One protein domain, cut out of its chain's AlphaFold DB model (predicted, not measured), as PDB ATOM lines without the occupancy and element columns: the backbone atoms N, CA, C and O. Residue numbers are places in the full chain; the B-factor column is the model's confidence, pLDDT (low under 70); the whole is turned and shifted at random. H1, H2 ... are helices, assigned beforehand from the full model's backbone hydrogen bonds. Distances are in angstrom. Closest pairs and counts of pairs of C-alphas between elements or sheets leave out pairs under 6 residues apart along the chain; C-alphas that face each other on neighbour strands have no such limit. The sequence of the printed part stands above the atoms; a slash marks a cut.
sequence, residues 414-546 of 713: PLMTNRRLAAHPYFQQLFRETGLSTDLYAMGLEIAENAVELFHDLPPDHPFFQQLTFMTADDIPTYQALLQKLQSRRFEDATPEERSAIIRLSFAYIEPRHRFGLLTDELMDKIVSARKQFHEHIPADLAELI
ATOM      1  N   PRO A 414     -10.839  25.587  11.652       50.94
ATOM      2  CA  PRO A 414      -9.666  25.450  12.521       50.94
ATOM      3  C   PRO A 414      -8.920  24.109  12.332       50.94
ATOM      4  O   PRO A 414      -8.262  23.629  13.255       50.94
ATOM      5  N   LEU A 415      -9.047  23.463  11.166       53.50
ATOM      6  CA  LEU A 415      -8.735  22.038  10.997       53.50
ATOM      7  C   LEU A 415      -7.230  21.705  11.114       53.50
ATOM      8  O   LEU A 415      -6.887  20.602  11.547       53.50
ATOM      9  N   MET A 416      -6.321  22.650  10.823       57.41
ATOM     10  CA  MET A 416      -4.861  22.446  10.852       57.41
ATOM     11  C   MET A 416      -4.074  23.725  11.202       57.41
ATOM     12  O   MET A 416      -4.511  24.838  10.929       57.41
ATOM     13  N   THR A 417      -2.880  23.561  11.790       60.22
ATOM     14  CA  THR A 417      -1.883  24.632  12.007       60.22
ATOM     15  C   THR A 417      -0.624  24.361  11.178       60.22
ATOM     16  O   THR A 417      -0.336  23.202  10.878       60.22
ATOM     17  N   ASN A 418       0.194  25.387  10.895       61.28
ATOM     18  CA  ASN A 418       1.488  25.232  10.198       61.28
ATOM     19  C   ASN A 418       2.386  24.155  10.843       61.28
ATOM     20  O   ASN A 418       3.109  23.438  10.154       61.28
ATOM     21  N   ARG A 419       2.282  23.980  12.171       60.28
ATOM     22  CA  ARG A 419       2.975  22.929  12.934       60.28
ATOM     23  C   ARG A 419       2.574  21.513  12.505       60.28
ATOM     24  O   ARG A 419       3.418  20.626  12.500       60.28
ATOM     25  N   ARG A 420       1.299  21.284  12.181       66.69
ATOM     26  CA  ARG A 420       0.806  19.978  11.713       66.69
ATOM     27  C   ARG A 420       1.083  19.753  10.226       66.69
ATOM     28  O   ARG A 420       1.285  18.610   9.837       66.69
ATOM     29  N   LEU A 421       1.155  20.827   9.436       66.81
ATOM     30  CA  LEU A 421       1.449  20.769   8.002       66.81
ATOM     31  C   LEU A 421       2.872  20.250   7.729       66.81
ATOM     32  O   LEU A 421       3.042  19.262   7.020       66.81
ATOM     33  N   ALA A 422       3.889  20.844   8.368       65.38
ATOM     34  CA  ALA A 422       5.290  20.427   8.202       65.38
ATOM     35  C   ALA A 422       5.567  18.995   8.704       65.38
ATOM     36  O   ALA A 422       6.495  18.330   8.245       65.38
ATOM     37  N   ALA A 423       4.766  18.511   9.657       70.00
ATOM     38  CA  ALA A 423       4.869  17.159  10.197       70.00
ATOM     39  C   ALA A 423       4.102  16.110   9.368       70.00
ATOM     40  O   ALA A 423       4.195  14.919   9.667       70.00
ATOM     41  N   HIS A 424       3.337  16.521   8.352       78.56
ATOM     42  CA  HIS A 424       2.517  15.606   7.567       78.56
ATOM     43  C   HIS A 424       3.392  14.683   6.694       78.56
ATOM     44  O   HIS A 424       4.296  15.180   6.014       78.56
ATOM     45  N   PRO A 425       3.119  13.362   6.636       81.38
ATOM     46  CA  PRO A 425       3.943  12.410   5.886       81.38
ATOM     47  C   PRO A 425       4.137  12.778   4.409       81.38
ATOM     48  O   PRO A 425       5.239  12.634   3.886       81.38
ATOM     49  N   TYR A 426       3.094  13.312   3.766       84.44
ATOM     50  CA  TYR A 426       3.155  13.751   2.368       84.44
ATOM     51  C   TYR A 426       4.126  14.921   2.154       84.44
ATOM     52  O   TYR A 426       4.974  14.852   1.273       84.44
ATOM     53  N   PHE A 427       4.086  15.956   3.001       80.50
ATOM     54  CA  PHE A 427       5.026  17.080   2.901       80.50
ATOM     55  C   PHE A 427       6.469  16.626   3.147       80.50
ATOM     56  O   PHE A 427       7.379  17.031   2.430       80.50
ATOM     57  N   GLN A 428       6.686  15.708   4.094       80.44
ATOM     58  CA  GLN A 428       8.010  15.121   4.314       80.44
ATOM     59  C   GLN A 428       8.512  14.299   3.123       80.44
ATOM     60  O   GLN A 428       9.723  14.154   2.952       80.44
ATOM     61  N   GLN A 429       7.616  13.689   2.351       85.00
ATOM     62  CA  GLN A 429       7.971  12.975   1.129       85.00
ATOM     63  C   GLN A 429       8.278  13.965   0.002       85.00
ATOM     64  O   GLN A 429       9.368  13.904  -0.561       85.00
ATOM     65  N   LEU A 430       7.394  14.938  -0.230       86.75
ATOM     66  CA  LEU A 430       7.570  16.004  -1.215       86.75
ATOM     67  C   LEU A 430       8.907  16.735  -1.027       86.75
ATOM     68  O   LEU A 430       9.664  16.911  -1.978       86.75
ATOM     69  N   PHE A 431       9.254  17.116   0.206       86.81
ATOM     70  CA  PHE A 431      10.528  17.789   0.485       86.81
ATOM     71  C   PHE A 431      11.741  16.887   0.298       86.81
ATOM     72  O   PHE A 431      12.850  17.385   0.116       86.81
ATOM     73  N   ARG A 432      11.587  15.566   0.418       84.25
ATOM     74  CA  ARG A 432      12.686  14.626   0.168       84.25
ATOM     75  C   ARG A 432      12.910  14.448  -1.326       84.25
ATOM     76  O   ARG A 432      14.053  14.486  -1.763       84.25
ATOM     77  N   GLU A 433      11.836  14.308  -2.092       86.12
ATOM     78  CA  GLU A 433      11.883  14.118  -3.547       86.12
ATOM     79  C   GLU A 433      12.377  15.370  -4.284       86.12
ATOM     80  O   GLU A 433      13.108  15.263  -5.264       86.12
ATOM     81  N   THR A 434      12.049  16.558  -3.771       85.88
ATOM     82  CA  THR A 434      12.469  17.852  -4.341       85.88
ATOM     83  C   THR A 434      13.822  18.353  -3.824       85.88
ATOM     84  O   THR A 434      14.318  19.373  -4.295       85.88
ATOM     85  N   GLY A 435      14.426  17.675  -2.840       86.12
ATOM     86  CA  GLY A 435      15.664  18.118  -2.182       86.12
ATOM     87  C   GLY A 435      15.492  19.271  -1.179       86.12
ATOM     88  O   GLY A 435      16.436  19.610  -0.473       86.12
ATOM     89  N   LEU A 436      14.283  19.824  -1.029       89.88
ATOM     90  CA  LEU A 436      14.002  20.944  -0.121       89.88
ATOM     91  C   LEU A 436      14.219  20.626   1.364       89.88
ATOM     92  O   LEU A 436      14.372  21.540   2.167       89.88
ATOM     93  N   SER A 437      14.234  19.352   1.761       87.69
ATOM     94  CA  SER A 437      14.385  18.969   3.173       87.69
ATOM     95  C   SER A 437      15.682  19.488   3.790       87.69
ATOM     96  O   SER A 437      15.674  19.969   4.921       87.69
ATOM     97  N   THR A 438      16.794  19.371   3.061       88.75
ATOM     98  CA  THR A 438      18.107  19.836   3.515       88.75
ATOM     99  C   THR A 438      18.221  21.347   3.413       88.75
ATOM    100  O   THR A 438      18.718  21.969   4.348       88.75
ATOM    101  N   ASP A 439      17.704  21.926   2.328       91.31
ATOM    102  CA  ASP A 439      17.792  23.361   2.054       91.31
ATOM    103  C   ASP A 439      16.996  24.162   3.102       91.31
ATOM    104  O   ASP A 439      17.529  25.063   3.749       91.31
ATOM    105  N   LEU A 440      15.748  23.762   3.375       90.56
ATOM    106  CA  LEU A 440      14.897  24.396   4.390       90.56
ATOM    107  C   LEU A 440      15.392  24.151   5.821       90.56
ATOM    108  O   LEU A 440      15.151  24.969   6.709       90.56
ATOM    109  N   TYR A 441      16.069  23.026   6.070       90.38
ATOM    110  CA  TYR A 441      16.677  22.751   7.370       90.38
ATOM    111  C   TYR A 441      17.900  23.638   7.618       90.38
ATOM    112  O   TYR A 441      18.011  24.208   8.700       90.38
ATOM    113  N   ALA A 442      18.778  23.795   6.623       90.50
ATOM    114  CA  ALA A 442      19.918  24.705   6.700       90.50
ATOM    115  C   ALA A 442      19.448  26.153   6.905       90.50
ATOM    116  O   ALA A 442      19.884  26.812   7.843       90.50
ATOM    117  N   MET A 443      18.462  26.588   6.115       91.50
ATOM    118  CA  MET A 443      17.821  27.891   6.274       91.50
ATOM    119  C   MET A 443      17.224  28.070   7.678       91.50
ATOM    120  O   MET A 443      17.405  29.105   8.311       91.50
ATOM    121  N   GLY A 444      16.516  27.061   8.194       90.62
ATOM    122  CA  GLY A 444      15.935  27.101   9.533       90.62
ATOM    123  C   GLY A 444      16.977  27.179  10.654       90.62
ATOM    124  O   GLY A 444      16.726  27.856  11.650       90.62
ATOM    125  N   LEU A 445      18.127  26.506  10.506       90.81
ATOM    126  CA  LEU A 445      19.242  26.601  11.455       90.81
ATOM    127  C   LEU A 445      19.798  28.022  11.485       90.81
ATOM    128  O   LEU A 445      19.906  28.597  12.560       90.81
ATOM    129  N   GLU A 446      20.058  28.607  10.319       90.62
ATOM    130  CA  GLU A 446      20.610  29.957  10.218       90.62
ATOM    131  C   GLU A 446      19.629  31.023  10.737       90.62
ATOM    132  O   GLU A 446      20.027  31.967  11.419       90.62
ATOM    133  N   ILE A 447      18.320  30.846  10.510       90.75
ATOM    134  CA  ILE A 447      17.284  31.686  11.135       90.75
ATOM    135  C   ILE A 447      17.334  31.563  12.660       90.75
ATOM    136  O   ILE A 447      17.257  32.577  13.354       90.75
ATOM    137  N   ALA A 448      17.427  30.341  13.191       90.44
ATOM    138  CA  ALA A 448      17.477  30.114  14.631       90.44
ATOM    139  C   ALA A 448      18.743  30.713  15.255       90.44
ATOM    140  O   ALA A 448      18.648  31.334  16.310       90.44
ATOM    141  N   GLU A 449      19.901  30.545  14.617       90.50
ATOM    142  CA  GLU A 449      21.184  31.086  15.075       90.50
ATOM    143  C   GLU A 449      21.137  32.612  15.138       90.50
ATOM    144  O   GLU A 449      21.329  33.173  16.217       90.50
ATOM    145  N   ASN A 450      20.753  33.268  14.037       89.75
ATOM    146  CA  ASN A 450      20.624  34.725  13.987       89.75
ATOM    147  C   ASN A 450      19.585  35.247  14.995       89.75
ATOM    148  O   ASN A 450      19.810  36.259  15.658       89.75
ATOM    149  N   ALA A 451      18.443  34.568  15.142       88.00
ATOM    150  CA  ALA A 451      17.403  34.984  16.082       88.00
ATOM    151  C   ALA A 451      17.831  34.811  17.547       88.00
ATOM    152  O   ALA A 451      17.582  35.692  18.362       88.00
ATOM    153  N   VAL A 452      18.490  33.707  17.907       88.88
ATOM    154  CA  VAL A 452      18.995  33.522  19.274       88.88
ATOM    155  C   VAL A 452      20.112  34.524  19.560       88.88
ATOM    156  O   VAL A 452      20.083  35.165  20.606       88.88
ATOM    157  N   GLU A 453      21.048  34.731  18.633       88.06
ATOM    158  CA  GLU A 453      22.139  35.696  18.799       88.06
ATOM    159  C   GLU A 453      21.613  37.117  19.049       88.06
ATOM    160  O   GLU A 453      21.984  37.747  20.041       88.06
ATOM    161  N   LEU A 454      20.686  37.589  18.209       85.94
ATOM    162  CA  LEU A 454      20.153  38.952  18.277       85.94
ATOM    163  C   LEU A 454      19.244  39.211  19.491       85.94
ATOM    164  O   LEU A 454      19.116  40.363  19.906       85.94
ATOM    165  N   PHE A 455      18.596  38.180  20.045       85.81
ATOM    166  CA  PHE A 455      17.524  38.358  21.033       85.81
ATOM    167  C   PHE A 455      17.784  37.728  22.407       85.81
ATOM    168  O   PHE A 455      16.992  37.971  23.315       85.81
ATOM    169  N   HIS A 456      18.859  36.954  22.606       82.25
ATOM    170  CA  HIS A 456      19.082  36.244  23.877       82.25
ATOM    171  C   HIS A 456      19.166  37.151  25.117       82.25
ATOM    172  O   HIS A 456      18.736  36.739  26.193       82.25
ATOM    173  N   ASP A 457      19.691  38.370  24.970       85.19
ATOM    174  CA  ASP A 457      19.865  39.332  26.067       85.19
ATOM    175  C   ASP A 457      18.651  40.258  26.271       85.19
ATOM    176  O   ASP A 457      18.656  41.119  27.156       85.19
ATOM    177  N   LEU A 458      17.604  40.123  25.451       86.88
ATOM    178  CA  LEU A 458      16.439  41.001  25.512       86.88
ATOM    179  C   LEU A 458      15.379  40.463  26.485       86.88
ATOM    180  O   LEU A 458      15.089  39.266  26.494       86.88
ATOM    181  N   PRO A 459      14.740  41.337  27.287       86.06
ATOM    182  CA  PRO A 459      13.626  40.926  28.132       86.06
ATOM    183  C   PRO A 459      12.425  40.477  27.274       86.06
ATOM    184  O   PRO A 459      12.238  41.015  26.180       86.06
ATOM    185  N   PRO A 460      11.567  39.557  27.761       82.56
ATOM    186  CA  PRO A 460      10.454  39.010  26.976       82.56
ATOM    187  C   PRO A 460       9.479  40.050  26.407       82.56
ATOM    188  O   PRO A 460       8.927  39.856  25.326       82.56
ATOM    189  N   ASP A 461       9.320  41.179  27.098       82.69
ATOM    190  CA  ASP A 461       8.420  42.268  26.701       82.69
ATOM    191  C   ASP A 461       9.074  43.274  25.731       82.69
ATOM    192  O   ASP A 461       8.491  44.312  25.411       82.69
ATOM    193  N   HIS A 462      10.304  43.012  25.270       86.69
ATOM    194  CA  HIS A 462      11.028  43.940  24.407       86.69
ATOM    195  C   HIS A 462      10.308  44.126  23.051       86.69
ATOM    196  O   HIS A 462      10.013  43.136  22.376       86.69
ATOM    197  N   PRO A 463      10.097  45.371  22.567       81.38
ATOM    198  CA  PRO A 463       9.343  45.641  21.335       81.38
ATOM    199  C   PRO A 463       9.859  44.927  20.079       81.38
ATOM    200  O   PRO A 463       9.085  44.632  19.172       81.38
ATOM    201  N   PHE A 464      11.155  44.607  20.007       82.06
ATOM    202  CA  PHE A 464      11.720  43.873  18.867       82.06
ATOM    203  C   PHE A 464      11.153  42.455  18.708       82.06
ATOM    204  O   PHE A 464      11.099  41.968  17.580       82.06
ATOM    205  N   PHE A 465      10.657  41.810  19.771       79.38
ATOM    206  CA  PHE A 465       9.980  40.515  19.632       79.38
ATOM    207  C   PHE A 465       8.694  40.613  18.802       79.38
ATOM    208  O   PHE A 465       8.316  39.644  18.155       79.38
ATOM    209  N   GLN A 466       8.063  41.790  18.720       70.81
ATOM    210  CA  GLN A 466       6.904  42.013  17.845       70.81
ATOM    211  C   GLN A 466       7.283  42.001  16.355       70.81
ATOM    212  O   GLN A 466       6.428  41.810  15.487       70.81
ATOM    213  N   GLN A 467       8.564  42.209  16.035       71.62
ATOM    214  CA  GLN A 467       9.059  42.188  14.660       71.62
ATOM    215  C   GLN A 467       9.338  40.756  14.176       71.62
ATOM    216  O   GLN A 467       9.204  40.502  12.973       71.62
ATOM    217  N   LEU A 468       9.631  39.828  15.099       75.69
ATOM    218  CA  LEU A 468       9.792  38.396  14.847       75.69
ATOM    219  C   LEU A 468       8.427  37.721  14.656       75.69
ATOM    220  O   LEU A 468       7.589  37.688  15.550       75.69
ATOM    221  N   THR A 469       8.200  37.143  13.479       72.25
ATOM    222  CA  THR A 469       6.938  36.438  13.161       72.25
ATOM    223  C   THR A 469       7.005  34.932  13.358       72.25
ATOM    224  O   THR A 469       5.975  34.261  13.369       72.25
ATOM    225  N   PHE A 470       8.214  34.391  13.495       78.88
ATOM    226  CA  PHE A 470       8.482  32.956  13.482       78.88
ATOM    227  C   PHE A 470       8.877  32.384  14.853       78.88
ATOM    228  O   PHE A 470       8.971  31.163  14.983       78.88
ATOM    229  N   MET A 471       9.101  33.235  15.861       83.19
ATOM    230  CA  MET A 471       9.542  32.845  17.204       83.19
ATOM    231  C   MET A 471       9.038  33.840  18.258       83.19
ATOM    232  O   MET A 471       9.045  35.043  18.007       83.19
ATOM    233  N   THR A 472       8.615  33.349  19.425       85.19
ATOM    234  CA  THR A 472       8.291  34.188  20.596       85.19
ATOM    235  C   THR A 472       9.484  34.300  21.550       85.19
ATOM    236  O   THR A 472      10.442  33.537  21.445       85.19
ATOM    237  N   ALA A 473       9.424  35.209  22.529       84.88
ATOM    238  CA  ALA A 473      10.447  35.289  23.574       84.88
ATOM    239  C   ALA A 473      10.606  33.968  24.356       84.88
ATOM    240  O   ALA A 473      11.725  33.549  24.644       84.88
ATOM    241  N   ASP A 474       9.500  33.264  24.619       86.44
ATOM    242  CA  ASP A 474       9.500  31.969  25.318       86.44
ATOM    243  C   ASP A 474      10.129  30.834  24.492       86.44
ATOM    244  O   ASP A 474      10.609  29.835  25.040       86.44
ATOM    245  N   ASP A 475      10.138  30.969  23.165       87.75
ATOM    246  CA  ASP A 475      10.747  29.991  22.269       87.75
ATOM    247  C   ASP A 475      12.288  30.107  22.257       87.75
ATOM    248  O   ASP A 475      12.963  29.109  21.989       87.75
ATOM    249  N   ILE A 476      12.861  31.276  22.586       89.00
ATOM    250  CA  ILE A 476      14.312  31.546  22.499       89.00
ATOM    251  C   ILE A 476      15.146  30.544  23.316       89.00
ATOM    252  O   ILE A 476      16.026  29.912  22.727       89.00
ATOM    253  N   PRO A 477      14.876  30.290  24.617       89.69
ATOM    254  CA  PRO A 477      15.654  29.315  25.388       89.69
ATOM    255  C   PRO A 477      15.540  27.893  24.827       89.69
ATOM    256  O   PRO A 477      16.494  27.114  24.865       89.69
ATOM    257  N   THR A 478      14.372  27.552  24.270       89.88
ATOM    258  CA  THR A 478      14.130  26.242  23.655       89.88
ATOM    259  C   THR A 478      14.983  26.069  22.401       89.88
ATOM    260  O   THR A 478      15.641  25.037  22.244       89.88
ATOM    261  N   TYR A 479      15.018  27.077  21.525       89.31
ATOM    262  CA  TYR A 479      15.857  27.052  20.329       89.31
ATOM    263  C   TYR A 479      17.347  27.160  20.654       89.31
ATOM    264  O   TYR A 479      18.140  26.488  20.004       89.31
ATOM    265  N   GLN A 480      17.739  27.883  21.701       89.06
ATOM    266  CA  GLN A 480      19.124  27.919  22.173       89.06
ATOM    267  C   GLN A 480      19.609  26.527  22.608       89.06
ATOM    268  O   GLN A 480      20.675  26.077  22.184       89.06
ATOM    269  N   ALA A 481      18.814  25.807  23.406       89.19
ATOM    270  CA  ALA A 481      19.127  24.435  23.808       89.19
ATOM    271  C   ALA A 481      19.148  23.475  22.606       89.19
ATOM    272  O   ALA A 481      20.001  22.587  22.522       89.19
ATOM    273  N   LEU A 482      18.223  23.661  21.657       88.12
ATOM    274  CA  LEU A 482      18.166  22.878  20.428       88.12
ATOM    275  C   LEU A 482      19.413  23.108  19.561       88.12
ATOM    276  O   LEU A 482      20.021  22.137  19.121       88.12
ATOM    277  N   LEU A 483      19.845  24.358  19.380       88.56
ATOM    278  CA  LEU A 483      21.065  24.710  18.652       88.56
ATOM    279  C   LEU A 483      22.311  24.131  19.324       88.56
ATOM    280  O   LEU A 483      23.111  23.498  18.645       88.56
ATOM    281  N   GLN A 484      22.446  24.231  20.653       86.62
ATOM    282  CA  GLN A 484      23.557  23.599  21.388       86.62
ATOM    283  C   GLN A 484      23.616  22.080  21.172       86.62
ATOM    284  O   GLN A 484      24.695  21.502  21.070       86.62
ATOM    285  N   LYS A 485      22.457  21.422  21.079       84.31
ATOM    286  CA  LYS A 485      22.363  19.977  20.821       84.31
ATOM    287  C   LYS A 485      22.670  19.609  19.365       84.31
ATOM    288  O   LYS A 485      23.176  18.515  19.105       84.31
ATOM    289  N   LEU A 486      22.322  20.492  18.430       83.19
ATOM    290  CA  LEU A 486      22.489  20.311  16.989       83.19
ATOM    291  C   LEU A 486      23.837  20.825  16.465       83.19
ATOM    292  O   LEU A 486      24.169  20.526  15.321       83.19
ATOM    293  N   GLN A 487      24.637  21.528  17.279       65.25
ATOM    294  CA  GLN A 487      25.992  21.953  16.922       65.25
ATOM    295  C   GLN A 487      26.772  20.757  16.361       65.25
ATOM    296  O   GLN A 487      27.002  19.780  17.072       65.25
ATOM    297  N   SER A 488      27.161  20.841  15.082       58.22
ATOM    298  CA  SER A 488      27.848  19.823  14.258       58.22
ATOM    299  C   SER A 488      27.031  18.649  13.684       58.22
ATOM    300  O   SER A 488      27.606  17.808  12.991       58.22
ATOM    301  N   ARG A 489      25.707  18.591  13.879       63.25
ATOM    302  CA  ARG A 489      24.843  17.553  13.287       63.25
ATOM    303  C   ARG A 489      24.427  17.911  11.862       63.25
ATOM    304  O   ARG A 489      23.864  18.975  11.620       63.25
ATOM    305  N   ARG A 490      24.665  17.004  10.910       69.12
ATOM    306  CA  ARG A 490      24.081  17.109   9.563       69.12
ATOM    307  C   ARG A 490      22.589  16.798   9.648       69.12
ATOM    308  O   ARG A 490      22.136  16.193  10.616       69.12
ATOM    309  N   PHE A 491      21.827  17.161   8.614       77.50
ATOM    310  CA  PHE A 491      20.397  16.840   8.511       77.50
ATOM    311  C   PHE A 491      20.091  15.393   8.948       77.50
ATOM    312  O   PHE A 491      19.158  15.160   9.710       77.50
ATOM    313  N   GLU A 492      20.930  14.437   8.539       77.94
ATOM    314  CA  GLU A 492      20.805  13.004   8.831       77.94
ATOM    315  C   GLU A 492      20.901  12.633  10.324       77.94
ATOM    316  O   GLU A 492      20.284  11.651  10.739       77.94
ATOM    317  N   ASP A 493      21.560  13.450  11.147       79.50
ATOM    318  CA  ASP A 493      21.840  13.174  12.564       79.50
ATOM    319  C   ASP A 493      20.772  13.738  13.527       79.50
ATOM    320  O   ASP A 493      20.783  13.452  14.732       79.50
ATOM    321  N   ALA A 494      19.854  14.567  13.020       84.38
ATOM    322  CA  ALA A 494      18.740  15.137  13.783       84.38
ATOM    323  C   ALA A 494      17.528  14.188  13.809       84.38
ATOM    324  O   ALA A 494      17.241  13.522  12.807       84.38
ATOM    325  N   THR A 495      16.784  14.143  14.923       86.88
ATOM    326  CA  THR A 495      15.538  13.355  14.989       86.88
ATOM    327  C   THR A 495      14.445  13.976  14.105       86.88
ATOM    328  O   THR A 495      14.507  15.170  13.793       86.88
ATOM    329  N   PRO A 496      13.415  13.214  13.690       82.38
ATOM    330  CA  PRO A 496      12.304  13.757  12.904       82.38
ATOM    331  C   PRO A 496      11.626  14.976  13.551       82.38
ATOM    332  O   PRO A 496      11.277  15.934  12.860       82.38
ATOM    333  N   GLU A 497      11.483  14.972  14.877       82.81
ATOM    334  CA  GLU A 497      10.898  16.072  15.648       82.81
ATOM    335  C   GLU A 497      11.790  17.319  15.626       82.81
ATOM    336  O   GLU A 497      11.290  18.428  15.435       82.81
ATOM    337  N   GLU A 498      13.107  17.144  15.767       86.44
ATOM    338  CA  GLU A 498      14.091  18.233  15.707       86.44
ATOM    339  C   GLU A 498      14.127  18.865  14.311       86.44
ATOM    340  O   GLU A 498      14.059  20.089  14.182       86.44
ATOM    341  N   ARG A 499      14.147  18.042  13.251       85.56
ATOM    342  CA  ARG A 499      14.081  18.517  11.857       85.56
ATOM    343  C   ARG A 499      12.823  19.332  11.609       85.56
ATOM    344  O   ARG A 499      12.898  20.420  11.045       85.56
ATOM    345  N   SER A 500      11.672  18.828  12.055       82.56
ATOM    346  CA  SER A 500      10.398  19.525  11.893       82.56
ATOM    347  C   SER A 500      10.376  20.867  12.635       82.56
ATOM    348  O   SER A 500       9.879  21.848  12.084       82.56
ATOM    349  N   ALA A 501      10.947  20.943  13.843       84.88
ATOM    350  CA  ALA A 501      11.014  22.181  14.623       84.88
ATOM    351  C   ALA A 501      11.897  23.263  13.976       84.88
ATOM    352  O   ALA A 501      11.550  24.443  14.044       84.88
ATOM    353  N   ILE A 502      13.003  22.870  13.337       88.12
ATOM    354  CA  ILE A 502      13.908  23.777  12.616       88.12
ATOM    355  C   ILE A 502      13.309  24.215  11.274       88.12
ATOM    356  O   ILE A 502      13.179  25.411  11.028       88.12
ATOM    357  N   ILE A 503      12.863  23.270  10.436       87.44
ATOM    358  CA  ILE A 503      12.255  23.568   9.124       87.44
ATOM    359  C   ILE A 503      11.060  24.513   9.282       87.44
ATOM    360  O   ILE A 503      10.859  25.400   8.458       87.44
ATOM    361  N   ARG A 504      10.290  24.391  10.369       85.69
ATOM    362  CA  ARG A 504       9.170  25.292  10.673       85.69
ATOM    363  C   ARG A 504       9.554  26.776  10.627       85.69
ATOM    364  O   ARG A 504       8.726  27.575  10.202       85.69
ATOM    365  N   LEU A 505      10.762  27.145  11.061       88.12
ATOM    366  CA  LEU A 505      11.208  28.542  11.065       88.12
ATOM    367  C   LEU A 505      11.312  29.105   9.645       88.12
ATOM    368  O   LEU A 505      10.907  30.241   9.410       88.12
ATOM    369  N   SER A 506      11.757  28.283   8.688       90.31
ATOM    370  CA  SER A 506      11.852  28.680   7.279       90.31
ATOM    371  C   SER A 506      10.491  29.065   6.689       90.31
ATOM    372  O   SER A 506      10.408  30.013   5.922       90.31
ATOM    373  N   PHE A 507       9.394  28.413   7.100       88.00
ATOM    374  CA  PHE A 507       8.066  28.646   6.517       88.00
ATOM    375  C   PHE A 507       7.502  30.037   6.782       88.00
ATOM    376  O   PHE A 507       6.709  30.510   5.979       88.00
ATOM    377  N   ALA A 508       7.873  30.675   7.889       86.62
ATOM    378  CA  ALA A 508       7.425  32.023   8.233       86.62
ATOM    379  C   ALA A 508       8.418  33.109   7.771       86.62
ATOM    380  O   ALA A 508       8.218  34.294   8.034       86.62
ATOM    381  N   TYR A 509       9.487  32.721   7.071       89.88
ATOM    382  CA  TYR A 509      10.511  33.639   6.603       89.88
ATOM    383  C   TYR A 509      10.057  34.463   5.391       89.88
ATOM    384  O   TYR A 509       9.455  33.930   4.460       89.88
ATOM    385  N   ILE A 510      10.399  35.756   5.407       91.00
ATOM    386  CA  ILE A 510      10.228  36.732   4.324       91.00
ATOM    387  C   ILE A 510      11.523  37.554   4.210       91.00
ATOM    388  O   ILE A 510      11.883  38.262   5.155       91.00
ATOM    389  N   GLU A 511      12.217  37.486   3.072       89.75
ATOM    390  CA  GLU A 511      13.546  38.106   2.899       89.75
ATOM    391  C   GLU A 511      13.523  39.640   3.053       89.75
ATOM    392  O   GLU A 511      14.253  40.146   3.905       89.75
ATOM    393  N   PRO A 512      12.646  40.414   2.373       88.81
ATOM    394  CA  PRO A 512      12.601  41.874   2.536       88.81
ATOM    395  C   PRO A 512      12.386  42.362   3.977       88.81
ATOM    396  O   PRO A 512      12.801  43.475   4.323       88.81
ATOM    397  N   ARG A 513      11.729  41.535   4.805       86.44
ATOM    398  CA  ARG A 513      11.411  41.829   6.204       86.44
ATOM    399  C   ARG A 513      12.565  41.480   7.144       86.44
ATOM    400  O   ARG A 513      12.895  42.301   7.992       86.44
ATOM    401  N   HIS A 514      13.147  40.286   7.017       87.06
ATOM    402  CA  HIS A 514      14.151  39.786   7.969       87.06
ATOM    403  C   HIS A 514      15.601  40.029   7.524       87.06
ATOM    404  O   HIS A 514      16.456  40.224   8.379       87.06
ATOM    405  N   ARG A 515      15.866  40.085   6.210       86.88
ATOM    406  CA  ARG A 515      17.148  40.486   5.598       86.88
ATOM    407  C   ARG A 515      18.357  39.655   6.045       86.88
ATOM    408  O   ARG A 515      19.406  40.211   6.361       86.88
ATOM    409  N   PHE A 516      18.205  38.334   6.073       87.25
ATOM    410  CA  PHE A 516      19.306  37.415   6.408       87.25
ATOM    411  C   PHE A 516      20.059  36.917   5.163       87.25
ATOM    412  O   PHE A 516      21.119  36.322   5.301       87.25
ATOM    413  N   GLY A 517      19.563  37.187   3.952       89.00
ATOM    414  CA  GLY A 517      20.208  36.798   2.698       89.00
ATOM    415  C   GLY A 517      20.135  35.298   2.417       89.00
ATOM    416  O   GLY A 517      21.059  34.747   1.824       89.00
ATOM    417  N   LEU A 518      19.064  34.634   2.860       89.62
ATOM    418  CA  LEU A 518      18.962  33.167   2.878       89.62
ATOM    419  C   LEU A 518      18.287  32.590   1.634       89.62
ATOM    420  O   LEU A 518      18.406  31.396   1.358       89.62
ATOM    421  N   LEU A 519      17.531  33.410   0.904       91.62
ATOM    422  CA  LEU A 519      16.800  32.981  -0.286       91.62
ATOM    423  C   LEU A 519      17.623  33.236  -1.556       91.62
ATOM    424  O   LEU A 519      17.786  34.374  -1.987       91.62
ATOM    425  N   THR A 520      18.117  32.156  -2.169       92.38
ATOM    426  CA  THR A 520      18.768  32.170  -3.490       92.38
ATOM    427  C   THR A 520      17.761  31.900  -4.608       92.38
ATOM    428  O   THR A 520      16.733  31.261  -4.375       92.38
ATOM    429  N   ASP A 521      18.075  32.318  -5.839       92.69
ATOM    430  CA  ASP A 521      17.237  32.039  -7.018       92.69
ATOM    431  C   ASP A 521      16.986  30.532  -7.197       92.69
ATOM    432  O   ASP A 521      15.854  30.109  -7.412       92.69
ATOM    433  N   GLU A 522      18.013  29.700  -6.982       92.88
ATOM    434  CA  GLU A 522      17.888  28.238  -7.046       92.88
ATOM    435  C   GLU A 522      16.883  27.694  -6.015       92.88
ATOM    436  O   GLU A 522      16.071  26.819  -6.328       92.88
ATOM    437  N   LEU A 523      16.920  28.200  -4.777       93.00
ATOM    438  CA  LEU A 523      15.998  27.770  -3.728       93.00
ATOM    439  C   LEU A 523      14.568  28.239  -4.019       93.00
ATOM    440  O   LEU A 523      13.622  27.470  -3.831       93.00
ATOM    441  N   MET A 524      14.400  29.468  -4.513       94.88
ATOM    442  CA  MET A 524      13.098  29.993  -4.932       94.88
ATOM    443  C   MET A 524      12.491  29.145  -6.060       94.88
ATOM    444  O   MET A 524      11.334  28.728  -5.947       94.88
ATOM    445  N   ASP A 525      13.277  28.791  -7.077       94.00
ATOM    446  CA  ASP A 525      12.847  27.926  -8.181       94.00
ATOM    447  C   ASP A 525      12.477  26.514  -7.702       94.00
ATOM    448  O   ASP A 525      11.458  25.952  -8.119       94.00
ATOM    449  N   LYS A 526      13.253  25.936  -6.771       93.62
ATOM    450  CA  LYS A 526      12.921  24.647  -6.138       93.62
ATOM    451  C   LYS A 526      11.595  24.706  -5.380       93.62
ATOM    452  O   LYS A 526      10.802  23.772  -5.488       93.62
ATOM    453  N   ILE A 527      11.326  25.788  -4.642       94.06
ATOM    454  CA  ILE A 527      10.057  25.981  -3.922       94.06
ATOM    455  C   ILE A 527       8.883  26.054  -4.908       94.06
ATOM    456  O   ILE A 527       7.870  25.382  -4.703       94.06
ATOM    457  N   VAL A 528       9.021  26.810  -6.002       94.62
ATOM    458  CA  VAL A 528       7.991  26.902  -7.052       94.62
ATOM    459  C   VAL A 528       7.785  25.549  -7.749       94.62
ATOM    460  O   VAL A 528       6.651  25.147  -8.002       94.62
ATOM    461  N   SER A 529       8.852  24.792  -8.005       92.00
ATOM    462  CA  SER A 529       8.758  23.437  -8.566       92.00
ATOM    463  C   SER A 529       8.042  22.466  -7.616       92.00
ATOM    464  O   SER A 529       7.149  21.723  -8.030       92.00
ATOM    465  N   ALA A 530       8.353  22.518  -6.318       91.88
ATOM    466  CA  ALA A 530       7.687  21.703  -5.305       91.88
ATOM    467  C   ALA A 530       6.195  22.037  -5.167       91.88
ATOM    468  O   ALA A 530       5.383  21.127  -5.021       91.88
ATOM    469  N   ARG A 531       5.816  23.319  -5.280       92.62
ATOM    470  CA  ARG A 531       4.410  23.762  -5.343       92.62
ATOM    471  C   ARG A 531       3.654  23.093  -6.496       92.62
ATOM    472  O   ARG A 531       2.510  22.679  -6.313       92.62
ATOM    473  N   LYS A 532       4.271  22.973  -7.677       91.31
ATOM    474  CA  LYS A 532       3.650  22.312  -8.839       91.31
ATOM    475  C   LYS A 532       3.380  20.838  -8.551       91.31
ATOM    476  O   LYS A 532       2.241  20.395  -8.666       91.31
ATOM    477  N   GLN A 533       4.391  20.120  -8.060       89.94
ATOM    478  CA  GLN A 533       4.253  18.707  -7.685       89.94
ATOM    479  C   GLN A 533       3.210  18.494  -6.579       89.94
ATOM    480  O   GLN A 533       2.446  17.529  -6.635       89.94
ATOM    481  N   PHE A 534       3.161  19.414  -5.610       89.12
ATOM    482  CA  PHE A 534       2.188  19.420  -4.521       89.12
ATOM    483  C   PHE A 534       0.747  19.456  -5.044       89.12
ATOM    484  O   PHE A 534      -0.051  18.601  -4.676       89.12
ATOM    485  N   HIS A 535       0.412  20.407  -5.922       89.25
ATOM    486  CA  HIS A 535      -0.953  20.540  -6.454       89.25
ATOM    487  C   HIS A 535      -1.311  19.466  -7.490       89.25
ATOM    488  O   HIS A 535      -2.487  19.141  -7.632       89.25
ATOM    489  N   GLU A 536      -0.333  18.879  -8.183       89.50
ATOM    490  CA  GLU A 536      -0.566  17.754  -9.103       89.50
ATOM    491  C   GLU A 536      -0.923  16.448  -8.377       89.50
ATOM    492  O   GLU A 536      -1.732  15.665  -8.877       89.50
ATOM    493  N   HIS A 537      -0.338  16.207  -7.199       87.44
ATOM    494  CA  HIS A 537      -0.436  14.926  -6.487       87.44
ATOM    495  C   HIS A 537      -1.021  15.066  -5.078       87.44
ATOM    496  O   HIS A 537      -0.735  14.233  -4.209       87.44
ATOM    497  N   ILE A 538      -1.815  16.113  -4.830       86.69
ATOM    498  CA  ILE A 538      -2.383  16.378  -3.509       86.69
ATOM    499  C   ILE A 538      -3.271  15.197  -3.061       86.69
ATOM    500  O   ILE A 538      -4.208  14.818  -3.769       86.69
ATOM    501  N   PRO A 539      -3.001  14.576  -1.898       87.19
ATOM    502  CA  PRO A 539      -3.827  13.479  -1.410       87.19
ATOM    503  C   PRO A 539      -5.207  13.977  -0.949       87.19
ATOM    504  O   PRO A 539      -5.365  15.138  -0.571       87.19
ATOM    505  N   ALA A 540      -6.214  13.097  -0.958       85.75
ATOM    506  CA  ALA A 540      -7.611  13.471  -0.704       85.75
ATOM    507  C   ALA A 540      -7.841  14.131   0.671       85.75
ATOM    508  O   ALA A 540      -8.618  15.074   0.777       85.75
ATOM    509  N   ASP A 541      -7.129  13.681   1.707       84.00
ATOM    510  CA  ASP A 541      -7.202  14.254   3.055       84.00
ATOM    511  C   ASP A 541      -6.666  15.694   3.120       84.00
ATOM    512  O   ASP A 541      -7.195  16.509   3.872       84.00
ATOM    513  N   LEU A 542      -5.654  16.037   2.318       81.06
ATOM    514  CA  LEU A 542      -5.139  17.403   2.199       81.06
ATOM    515  C   LEU A 542      -5.961  18.262   1.232       81.06
ATOM    516  O   LEU A 542      -6.139  19.451   1.495       81.06
ATOM    517  N   ALA A 543      -6.499  17.678   0.160       83.94
ATOM    518  CA  ALA A 543      -7.341  18.371  -0.815       83.94
ATOM    519  C   ALA A 543      -8.653  18.891  -0.202       83.94
ATOM    520  O   ALA A 543      -9.152  19.940  -0.595       83.94
ATOM    521  N   GLU A 544      -9.203  18.198   0.801       83.50
ATOM    522  CA  GLU A 544     -10.375  18.685   1.539       83.50
ATOM    523  C   GLU A 544     -10.058  19.907   2.423       83.50
ATOM    524  O   GLU A 544     -10.936  20.749   2.660       83.50
ATOM    525  N   LEU A 545      -8.809  20.018   2.894       81.88
ATOM    526  CA  LEU A 545      -8.355  20.997   3.886       81.88
ATOM    527  C   LEU A 545      -7.715  22.253   3.284       81.88
ATOM    528  O   LEU A 545      -7.730  23.305   3.933       81.88
ATOM    529  N   ILE A 546      -7.125  22.137   2.095       83.94
ATOM    530  CA  ILE A 546      -6.357  23.192   1.431       83.94
ATOM    531  C   ILE A 546      -7.130  23.683   0.216       83.94
ATOM    532  O   ILE A 546      -7.516  22.912  -0.656       83.94
TER     533      ILE A 546
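AT A GLANCE: This is residues 414 to 546 of the 713 residues of the protein "Putative ABC transport system ATP-binding protein" of Rhizobium esperanzae (UniProt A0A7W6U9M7). One long helix, H3, is the spine of this model: H6 crosses it almost at right angles, H5 crosses its later part on a steep slant, and H8 meets its start. H2 packs on H8 and H1 on H6, while the short helices H4 and H9 lie toward opposite ends of the long axis. The printed part has 133 residues with nine named helices, H1 to H9 in order, and no named strand: all helix. It is compact, with a radius of gyration of the C-alphas of 15.5 A and spans of 46 by 35 by 28 A.

HOW THE PARTS SIT: H1, residues 418 to 422, touches residues 500 to 504 of H6, residues 496 to 507; the closest C-alphas, of Ala 422 and Ser 500, are 6.4 A apart. H2, residues 425 to 433, touches residues 530 to 534 of H8, residues 521 to 536, at a steep tilt of 47 degrees, opposite ways; the closest C-alphas, of Leu 430 and Ala 530, are 7.0 A apart. H3, residues 436 to 455, is the hub and touches three helices: H5, residues 475 to 486, at a steep 58 degrees (closest C-alphas Val 452 and Ile 476, 6.0 A); H6, about perpendicular at 75 degrees (Tyr 441 and Ile 503, 4.8 A); and, with residues 436 to 439 alone, H8 (Leu 436 and Lys 526, 7.1 A). H4, residues 463 to 466, is close to H3 but not clearly touching; H7, residues 511 to 514, and H9, residues 540 to 543, are apart from the other helices. Every O i to N i+4 pair is within hydrogen-bond range in H1, H2, H3, H5 and H8, and 5 of 8 are in H6; H4, H7 and H9 are too short for such a pair.

IN THESE COORDINATES: H1 begins at C-alpha 418, (1.488, 25.232, 10.198). H3 measures 27.6 A, H8 22.9 A, H6 16.7 A and H5 16.1 A. H9 ends at C-alpha 543, (-7.341, 18.371, -0.815).

THE WHOLE: The C-alphas farthest apart, of Asp 457 and Ala 540, are 46.3 A apart. The printed part has no cut and no long link. Confidence is under 70 at residues 414 to 422 and 487 to 490.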